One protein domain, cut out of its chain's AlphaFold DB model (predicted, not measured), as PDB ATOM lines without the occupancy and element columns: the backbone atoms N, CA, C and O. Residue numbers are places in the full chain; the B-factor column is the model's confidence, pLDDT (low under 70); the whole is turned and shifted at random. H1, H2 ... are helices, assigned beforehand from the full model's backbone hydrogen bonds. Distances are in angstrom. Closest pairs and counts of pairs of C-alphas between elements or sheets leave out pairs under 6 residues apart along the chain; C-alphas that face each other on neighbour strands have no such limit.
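This is residues 2 to 66 of the 190 residues of an uncharacterized protein of Oscillospiraceae bacterium (UniProt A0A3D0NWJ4). A short helix, H1, makes a corner with the long helix H2 near residue 14, and after residue 39 of H2 a tight link folds back into H3, which runs beside H2 in a loose, flat U with a gap between them. The 65 printed residues hold three named helices, H1, H2 and H3 in that order, and no named strand: all helix. The whole is loose, with a radius of gyration of the C-alphas of 15.6 A and spans of 44 by 32 by 14 A.

H1, residues 2 to 10, begins at C-alpha 2 (5.371, -62.146, 8.612). H2, residues 14 to 39, is 38.5 A long. H3, residues 45 to 64, is 28.9 A long and ends at C-alpha 64 (30.468, -49.850, 1.353).

H1 and H2 are close but not clearly touching, the closest C-alphas, of Phe 9 and Arg 17, 6.9 A apart, at a steep tilt of 53 degrees, opposite ways. H2 and H3 are close but not clearly touching, the closest C-alphas, of Leu 37 and Tyr 46, 6.8 A apart, at a shallow tilt of 11 degrees, opposite ways. H1 and H3 are apart. Every O i to N i+4 pair is within hydrogen-bond range in H1 and H3, and 21 of 22 in H2.

The C-alphas farthest apart, of Lys 10 and Glu 42, are 44.2 A apart. The printed part has no cut, and both links are tight. Mean pLDDT of the printed part is 74.8, with residues 37 to 47 among those under 70.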
ATOM      1  N   LYS A   2       4.274 -61.298   8.054       63.31
ATOM      2  CA  LYS A   2       5.371 -62.146   8.612       63.31
ATOM      3  C   LYS A   2       6.043 -63.117   7.614       63.31
ATOM      4  O   LYS A   2       7.235 -63.387   7.740       63.31
ATOM      5  N   LYS A   3       5.300 -63.635   6.622       72.06
ATOM      6  CA  LYS A   3       5.814 -64.589   5.615       72.06
ATOM      7  C   LYS A   3       6.876 -63.965   4.693       72.06
ATOM      8  O   LYS A   3       7.900 -64.594   4.456       72.06
ATOM      9  N   ILE A   4       6.668 -62.723   4.246       74.38
ATOM     10  CA  ILE A   4       7.555 -62.034   3.290       74.38
ATOM     11  C   ILE A   4       8.897 -61.680   3.944       74.38
ATOM     12  O   ILE A   4       9.947 -61.990   3.384       74.38
ATOM     13  N   LEU A   5       8.883 -61.148   5.176       72.00
ATOM     14  CA  LEU A   5      10.119 -60.887   5.928       72.00
ATOM     15  C   LEU A   5      10.964 -62.161   6.071       72.00
ATOM     16  O   LEU A   5      12.168 -62.144   5.831       72.00
ATOM     17  N   ARG A   6      10.337 -63.295   6.410       76.44
ATOM     18  CA  ARG A   6      11.060 -64.556   6.625       76.44
ATOM     19  C   ARG A   6      11.764 -65.049   5.349       76.44
ATOM     20  O   ARG A   6      12.859 -65.596   5.457       76.44
ATOM     21  N   VAL A   7      11.187 -64.819   4.166       75.31
ATOM     22  CA  VAL A   7      11.798 -65.172   2.870       75.31
ATOM     23  C   VAL A   7      13.017 -64.292   2.570       75.31
ATOM     24  O   VAL A   7      14.076 -64.824   2.236       75.31
ATOM     25  N   ILE A   8      12.910 -62.973   2.769       69.81
ATOM     26  CA  ILE A   8      14.013 -62.025   2.525       69.81
ATOM     27  C   ILE A   8      15.178 -62.292   3.486       69.81
ATOM     28  O   ILE A   8      16.330 -62.406   3.063       69.81
ATOM     29  N   PHE A   9      14.887 -62.488   4.774       67.25
ATOM     30  CA  PHE A   9      15.924 -62.767   5.763       67.25
ATOM     31  C   PHE A   9      16.609 -64.116   5.513       67.25
ATOM     32  O   PHE A   9      17.826 -64.192   5.666       67.25
ATOM     33  N   LYS A  10      15.901 -65.166   5.059       75.81
ATOM     34  CA  LYS A  10      16.509 -66.494   4.824       75.81
ATOM     35  C   LYS A  10      17.653 -66.454   3.802       75.81
ATOM     36  O   LYS A  10      18.622 -67.185   3.979       75.81
ATOM     37  N   LYS A  11      17.586 -65.562   2.809       79.44
ATOM     38  CA  LYS A  11      18.584 -65.429   1.731       79.44
ATOM     39  C   LYS A  11      19.841 -64.631   2.128       79.44
ATOM     40  O   LYS A  11      20.817 -64.616   1.387       79.44
ATOM     41  N   LEU A  12      19.842 -63.977   3.292       76.31
ATOM     42  CA  LEU A  12      20.945 -63.127   3.753       76.31
ATOM     43  C   LEU A  12      21.813 -63.836   4.804       76.31
ATOM     44  O   LEU A  12      21.291 -64.395   5.771       76.31
ATOM     45  N   SER A  13      23.140 -63.760   4.645       83.69
ATOM     46  CA  SER A  13      24.133 -64.190   5.646       83.69
ATOM     47  C   SER A  13      23.949 -63.443   6.974       83.69
ATOM     48  O   SER A  13      23.561 -62.273   6.969       83.69
ATOM     49  N   ARG A  14      24.261 -64.086   8.115       77.88
ATOM     50  CA  ARG A  14      24.142 -63.491   9.465       77.88
ATOM     51  C   ARG A  14      24.799 -62.104   9.551       77.88
ATOM     52  O   ARG A  14      24.180 -61.189  10.082       77.88
ATOM     53  N   LYS A  15      25.976 -61.920   8.933       77.88
ATOM     54  CA  LYS A  15      26.676 -60.622   8.882       77.88
ATOM     55  C   LYS A  15      25.858 -59.563   8.135       77.88
ATOM     56  O   LYS A  15      25.698 -58.459   8.630       77.88
ATOM     57  N   ARG A  16      25.270 -59.907   6.981       76.81
ATOM     58  CA  ARG A  16      24.437 -58.985   6.184       76.81
ATOM     59  C   ARG A  16      23.118 -58.636   6.878       76.81
ATOM     60  O   ARG A  16      22.673 -57.501   6.781       76.81
ATOM     61  N   ARG A  17      22.516 -59.579   7.614       74.56
ATOM     62  CA  ARG A  17      21.283 -59.325   8.383       74.56
ATOM     63  C   ARG A  17      21.482 -58.250   9.448       74.56
ATOM     64  O   ARG A  17      20.606 -57.410   9.601       74.56
ATOM     65  N   PHE A  18      22.623 -58.263  10.140       80.19
ATOM     66  CA  PHE A  18      22.951 -57.244  11.136       80.19
ATOM     67  C   PHE A  18      22.992 -55.841  10.514       80.19
ATOM     68  O   PHE A  18      22.297 -54.950  10.987       80.19
ATOM     69  N   TRP A  19      23.700 -55.674   9.390       78.12
ATOM     70  CA  TRP A  19      23.778 -54.389   8.683       78.12
ATOM     71  C   TRP A  19      22.420 -53.891   8.173       78.12
ATOM     72  O   TRP A  19      22.136 -52.702   8.264       78.12
ATOM     73  N   VAL A  20      21.553 -54.792   7.694       78.69
ATOM     74  CA  VAL A  20      20.191 -54.432   7.258       78.69
ATOM     75  C   VAL A  20      19.335 -53.945   8.430       78.69
ATOM     76  O   VAL A  20      18.611 -52.964   8.292       78.69
ATOM     77  N   ILE A  21      19.421 -54.598   9.592       82.69
ATOM     78  CA  ILE A  21      18.690 -54.169  10.795       82.69
ATOM     79  C   ILE A  21      19.206 -52.809  11.272       82.69
ATOM     80  O   ILE A  21      18.399 -51.926  11.559       82.69
ATOM     81  N   LEU A  22      20.530 -52.624  11.296       82.56
ATOM     82  CA  LEU A  22      21.158 -51.357  11.667       82.56
ATOM     83  C   LEU A  22      20.684 -50.214  10.751       82.56
ATOM     84  O   LEU A  22      20.354 -49.132  11.228       82.56
ATOM     85  N   PHE A  23      20.570 -50.486   9.447       79.62
ATOM     86  CA  PHE A  23      20.067 -49.534   8.457       79.62
ATOM     87  C   PHE A  23      18.597 -49.156   8.689       79.62
ATOM     88  O   PHE A  23      18.269 -47.973   8.700       79.62
ATOM     89  N   ILE A  24      17.708 -50.131   8.916       83.50
ATOM     90  CA  ILE A  24      16.277 -49.864   9.153       83.50
ATOM     91  C   ILE A  24      16.072 -49.069  10.449       83.50
ATOM     92  O   ILE A  24      15.276 -48.133  10.470       83.50
ATOM     93  N   ALA A  25      16.795 -49.414  11.520       83.50
ATOM     94  CA  ALA A  25      16.733 -48.676  12.779       83.50
ATOM     95  C   ALA A  25      17.215 -47.225  12.608       83.50
ATOM     96  O   ALA A  25      16.548 -46.303  13.077       83.50
ATOM     97  N   GLY A  26      18.314 -47.019  11.871       83.00
ATOM     98  CA  GLY A  26      18.803 -45.685  11.518       83.00
ATOM     99  C   GLY A  26      17.792 -44.885  10.695       83.00
ATOM    100  O   GLY A  26      17.549 -43.718  10.993       83.00
ATOM    101  N   LEU A  27      17.137 -45.520   9.718       83.75
ATOM    102  CA  LEU A  27      16.106 -44.884   8.894       83.75
ATOM    103  C   LEU A  27      14.888 -44.457   9.728       83.75
ATOM    104  O   LEU A  27      14.392 -43.348   9.560       83.75
ATOM    105  N   LEU A  28      14.419 -45.304  10.648       83.88
ATOM    106  CA  LEU A  28      13.284 -44.984  11.523       83.88
ATOM    107  C   LEU A  28      13.611 -43.858  12.512       83.88
ATOM    108  O   LEU A  28      12.802 -42.945  12.679       83.88
ATOM    109  N   ALA A  29      14.797 -43.886  13.127       81.38
ATOM    110  CA  ALA A  29      15.265 -42.808  13.999       81.38
ATOM    111  C   ALA A  29      15.374 -41.476  13.239       81.38
ATOM    112  O   ALA A  29      15.009 -40.424  13.759       81.38
ATOM    113  N   PHE A  30      15.809 -41.533  11.981       75.81
ATOM    114  CA  PHE A  30      15.910 -40.369  11.110       75.81
ATOM    115  C   PHE A  30      14.545 -39.783  10.737       75.81
ATOM    116  O   PHE A  30      14.358 -38.573  10.824       75.81
ATOM    117  N   VAL A  31      13.564 -40.621  10.388       80.00
ATOM    118  CA  VAL A  31      12.190 -40.157  10.129       80.00
ATOM    119  C   VAL A  31      11.602 -39.483  11.370       80.00
ATOM    120  O   VAL A  31      11.013 -38.412  11.255       80.00
ATOM    121  N   ALA A  32      11.808 -40.054  12.561       78.19
ATOM    122  CA  ALA A  32      11.360 -39.441  13.810       78.19
ATOM    123  C   ALA A  32      12.026 -38.075  14.060       78.19
ATOM    124  O   ALA A  32      11.349 -37.130  14.470       78.19
ATOM    125  N   LEU A  33      13.321 -37.947  13.752       79.19
ATOM    126  CA  LEU A  33      14.037 -36.675  13.833       79.19
ATOM    127  C   LEU A  33      13.455 -35.645  12.855       79.19
ATOM    128  O   LEU A  33      13.168 -34.531  13.268       79.19
ATOM    129  N   ILE A  34      13.204 -36.014  11.595       70.44
ATOM    130  CA  ILE A  34      12.572 -35.124  10.603       70.44
ATOM    131  C   ILE A  34      11.220 -34.622  11.102       70.44
ATOM    132  O   ILE A  34      10.946 -33.429  11.019       70.44
ATOM    133  N   VAL A  35      10.383 -35.517  11.631       74.81
ATOM    134  CA  VAL A  35       9.068 -35.144  12.162       74.81
ATOM    135  C   VAL A  35       9.227 -34.124  13.291       74.81
ATOM    136  O   VAL A  35       8.590 -33.076  13.246       74.81
ATOM    137  N   LEU A  36      10.127 -34.366  14.249       76.00
ATOM    138  CA  LEU A  36      10.413 -33.418  15.333       76.00
ATOM    139  C   LEU A  36      10.909 -32.060  14.814       76.00
ATOM    140  O   LEU A  36      10.484 -31.024  15.321       76.00
ATOM    141  N   LEU A  37      11.759 -32.055  13.786       67.75
ATOM    142  CA  LEU A  37      12.313 -30.835  13.194       67.75
ATOM    143  C   LEU A  37      11.264 -30.016  12.429       67.75
ATOM    144  O   LEU A  37      11.279 -28.789  12.507       67.75
ATOM    145  N   ILE A  38      10.320 -30.674  11.747       69.00
ATOM    146  CA  ILE A  38       9.202 -30.008  11.058       69.00
ATOM    147  C   ILE A  38       8.305 -29.267  12.062       69.00
ATOM    148  O   ILE A  38       7.852 -28.161  11.779       69.00
ATOM    149  N   PHE A  39       8.081 -29.832  13.252       64.25
ATOM    150  CA  PHE A  39       7.246 -29.199  14.279       64.25
ATOM    151  C   PHE A  39       7.924 -28.024  15.011       64.25
ATOM    152  O   PHE A  39       7.228 -27.260  15.677       64.25
ATOM    153  N   GLN A  40       9.247 -27.834  14.892       63.16
ATOM    154  CA  GLN A  40       9.998 -26.813  15.645       63.16
ATOM    155  C   GLN A  40      10.201 -25.466  14.921       63.16
ATOM    156  O   GLN A  40      10.755 -24.544  15.512       63.16
ATOM    157  N   GLY A  41       9.745 -25.296  13.676       61.94
ATOM    158  CA  GLY A  41       9.606 -23.975  13.035       61.94
ATOM    159  C   GLY A  41      10.890 -23.212  12.643       61.94
ATOM    160  O   GLY A  41      10.787 -22.205  11.943       61.94
ATOM    161  N   GLU A  42      12.102 -23.661  12.996       64.50
ATOM    162  CA  GLU A  42      13.357 -23.045  12.511       64.50
ATOM    163  C   GLU A  42      13.775 -23.590  11.129       64.50
ATOM    164  O   GLU A  42      14.675 -24.413  10.976       64.50
ATOM    165  N   ASN A  43      13.121 -23.097  10.079       65.00
ATOM    166  CA  ASN A  43      13.157 -23.691   8.737       65.00
ATOM    167  C   ASN A  43      14.519 -23.713   8.006       65.00
ATOM    168  O   ASN A  43      14.669 -24.474   7.056       65.00
ATOM    169  N   MET A  44      15.522 -22.922   8.401       61.44
ATOM    170  CA  MET A  44      16.777 -22.808   7.628       61.44
ATOM    171  C   MET A  44      17.901 -23.741   8.114       61.44
ATOM    172  O   MET A  44      18.576 -24.360   7.294       61.44
ATOM    173  N   LYS A  45      18.102 -23.906   9.430       66.25
ATOM    174  CA  LYS A  45      19.224 -24.709   9.971       66.25
ATOM    175  C   LYS A  45      19.022 -26.217   9.767       66.25
ATOM    176  O   LYS A  45      19.982 -26.958   9.555       66.25
ATOM    177  N   TYR A  46      17.771 -26.676   9.794       67.25
ATOM    178  CA  TYR A  46      17.432 -28.098   9.682       67.25
ATOM    179  C   TYR A  46      17.538 -28.639   8.258       67.25
ATOM    180  O   TYR A  46      17.920 -29.793   8.066       67.25
ATOM    181  N   VAL A  47      17.287 -27.791   7.258       69.56
ATOM    182  CA  VAL A  47      17.478 -28.149   5.846       69.56
ATOM    183  C   VAL A  47      18.957 -28.428   5.569       69.56
ATOM    184  O   VAL A  47      19.283 -29.426   4.928       69.56
ATOM    185  N   THR A  48      19.871 -27.622   6.114       73.44
ATOM    186  CA  THR A  48      21.317 -27.839   5.954       73.44
ATOM    187  C   THR A  48      21.783 -29.153   6.593       73.44
ATOM    188  O   THR A  48      22.522 -29.911   5.964       73.44
ATOM    189  N   LEU A  49      21.313 -29.472   7.804       76.56
ATOM    190  CA  LEU A  49      21.620 -30.743   8.480       76.56
ATOM    191  C   LEU A  49      21.090 -31.962   7.707       76.56
ATOM    192  O   LEU A  49      21.783 -32.974   7.599       76.56
ATOM    193  N   PHE A  50      19.895 -31.853   7.123       67.81
ATOM    194  CA  PHE A  50      19.298 -32.899   6.290       67.81
ATOM    195  C   PHE A  50      20.124 -33.177   5.026       67.81
ATOM    196  O   PHE A  50      20.420 -34.334   4.720       67.81
ATOM    197  N   VAL A  51      20.557 -32.124   4.325       77.25
ATOM    198  CA  VAL A  51      21.408 -32.255   3.132       77.25
ATOM    199  C   VAL A  51      22.752 -32.897   3.486       77.25
ATOM    200  O   VAL A  51      23.179 -33.829   2.804       77.25
ATOM    201  N   LEU A  52      23.391 -32.472   4.582       81.94
ATOM    202  CA  LEU A  52      24.651 -33.062   5.050       81.94
ATOM    203  C   LEU A  52      24.506 -34.554   5.379       81.94
ATOM    204  O   LEU A  52      25.369 -35.352   5.012       81.94
ATOM    205  N   PHE A  53      23.402 -34.954   6.010       77.06
ATOM    206  CA  PHE A  53      23.145 -36.356   6.329       77.06
ATOM    207  C   PHE A  53      22.921 -37.216   5.076       77.06
ATOM    208  O   PHE A  53      23.456 -38.323   4.995       77.06
ATOM    209  N   ILE A  54      22.194 -36.714   4.068       78.62
ATOM    210  CA  ILE A  54      22.033 -37.418   2.782       78.62
ATOM    211  C   ILE A  54      23.381 -37.576   2.083       78.62
ATOM    212  O   ILE A  54      23.701 -38.674   1.627       78.62
ATOM    213  N   LEU A  55      24.188 -36.513   2.023       81.44
ATOM    214  CA  LEU A  55      25.523 -36.569   1.425       81.44
ATOM    215  C   LEU A  55      26.412 -37.591   2.145       81.44
ATOM    216  O   LEU A  55      27.076 -38.393   1.486       81.44
ATOM    217  N   PHE A  56      26.359 -37.636   3.479       85.50
ATOM    218  CA  PHE A  56      27.065 -38.642   4.273       85.50
ATOM    219  C   PHE A  56      26.551 -40.064   4.006       85.50
ATOM    220  O   PHE A  56      27.349 -40.982   3.836       85.50
ATOM    221  N   GLY A  57      25.234 -40.261   3.903       80.38
ATOM    222  CA  GLY A  57      24.628 -41.556   3.581       80.38
ATOM    223  C   GLY A  57      25.002 -42.060   2.185       80.38
ATOM    224  O   GLY A  57      25.345 -43.232   2.026       80.38
ATOM    225  N   VAL A  58      25.008 -41.179   1.181       82.62
ATOM    226  CA  VAL A  58      25.453 -41.495  -0.187       82.62
ATOM    227  C   VAL A  58      26.946 -41.817  -0.209       82.62
ATOM    228  O   VAL A  58      27.348 -42.782  -0.861       82.62
ATOM    229  N   PHE A  59      27.765 -41.060   0.524       78.38
ATOM    230  CA  PHE A  59      29.194 -41.331   0.665       78.38
ATOM    231  C   PHE A  59      29.442 -42.687   1.335       78.38
ATOM    232  O   PHE A  59      30.136 -43.524   0.767       78.38
ATOM    233  N   ALA A  60      28.809 -42.963   2.476       79.25
ATOM    234  CA  ALA A  60      28.920 -44.242   3.172       79.25
ATOM    235  C   ALA A  60      28.430 -45.414   2.307       79.25
ATOM    236  O   ALA A  60      29.090 -46.449   2.244       79.25
ATOM    237  N   TYR A  61      27.319 -45.251   1.580       82.25
ATOM    238  CA  TYR A  61      26.839 -46.253   0.627       82.25
ATOM    239  C   TYR A  61      27.869 -46.517  -0.476       82.25
ATOM    240  O   TYR A  61      28.165 -47.682  -0.752       82.25
ATOM    241  N   LYS A  62      28.450 -45.459  -1.064       74.94
ATOM    242  CA  LYS A  62      29.525 -45.569  -2.061       74.94
ATOM    243  C   LYS A  62      30.792 -46.199  -1.493       74.94
ATOM    244  O   LYS A  62      31.426 -46.940  -2.218       74.94
ATOM    245  N   VAL A  63      31.150 -45.955  -0.234       71.75
ATOM    246  CA  VAL A  63      32.308 -46.582   0.433       71.75
ATOM    247  C   VAL A  63      32.058 -48.063   0.722       71.75
ATOM    248  O   VAL A  63      32.948 -48.885   0.534       71.75
ATOM    249  N   VAL A  64      30.839 -48.442   1.111       70.38
ATOM    250  CA  VAL A  64      30.468 -49.850   1.353       70.38
ATOM    251  C   VAL A  64      30.334 -50.647   0.048       70.38
ATOM    252  O   VAL A  64      30.605 -51.847   0.036       70.38
ATOM    253  N   HIS A  65      29.923 -49.993  -1.040       61.41
ATOM    254  CA  HIS A  65      29.789 -50.588  -2.375       61.41
ATOM    255  C   HIS A  65      30.929 -50.212  -3.317       61.41
ATOM    256  O   HIS A  65      30.847 -50.516  -4.508       61.41
ATOM    257  N   LEU A  66      31.979 -49.565  -2.806       54.78
ATOM    258  CA  LEU A  66      33.188 -49.325  -3.572       54.78
ATOM    259  C   LEU A  66      33.670 -50.727  -3.948       54.78
ATOM    260  O   LEU A  66      33.854 -51.562  -3.049       54.78
TER     261      LEU A  66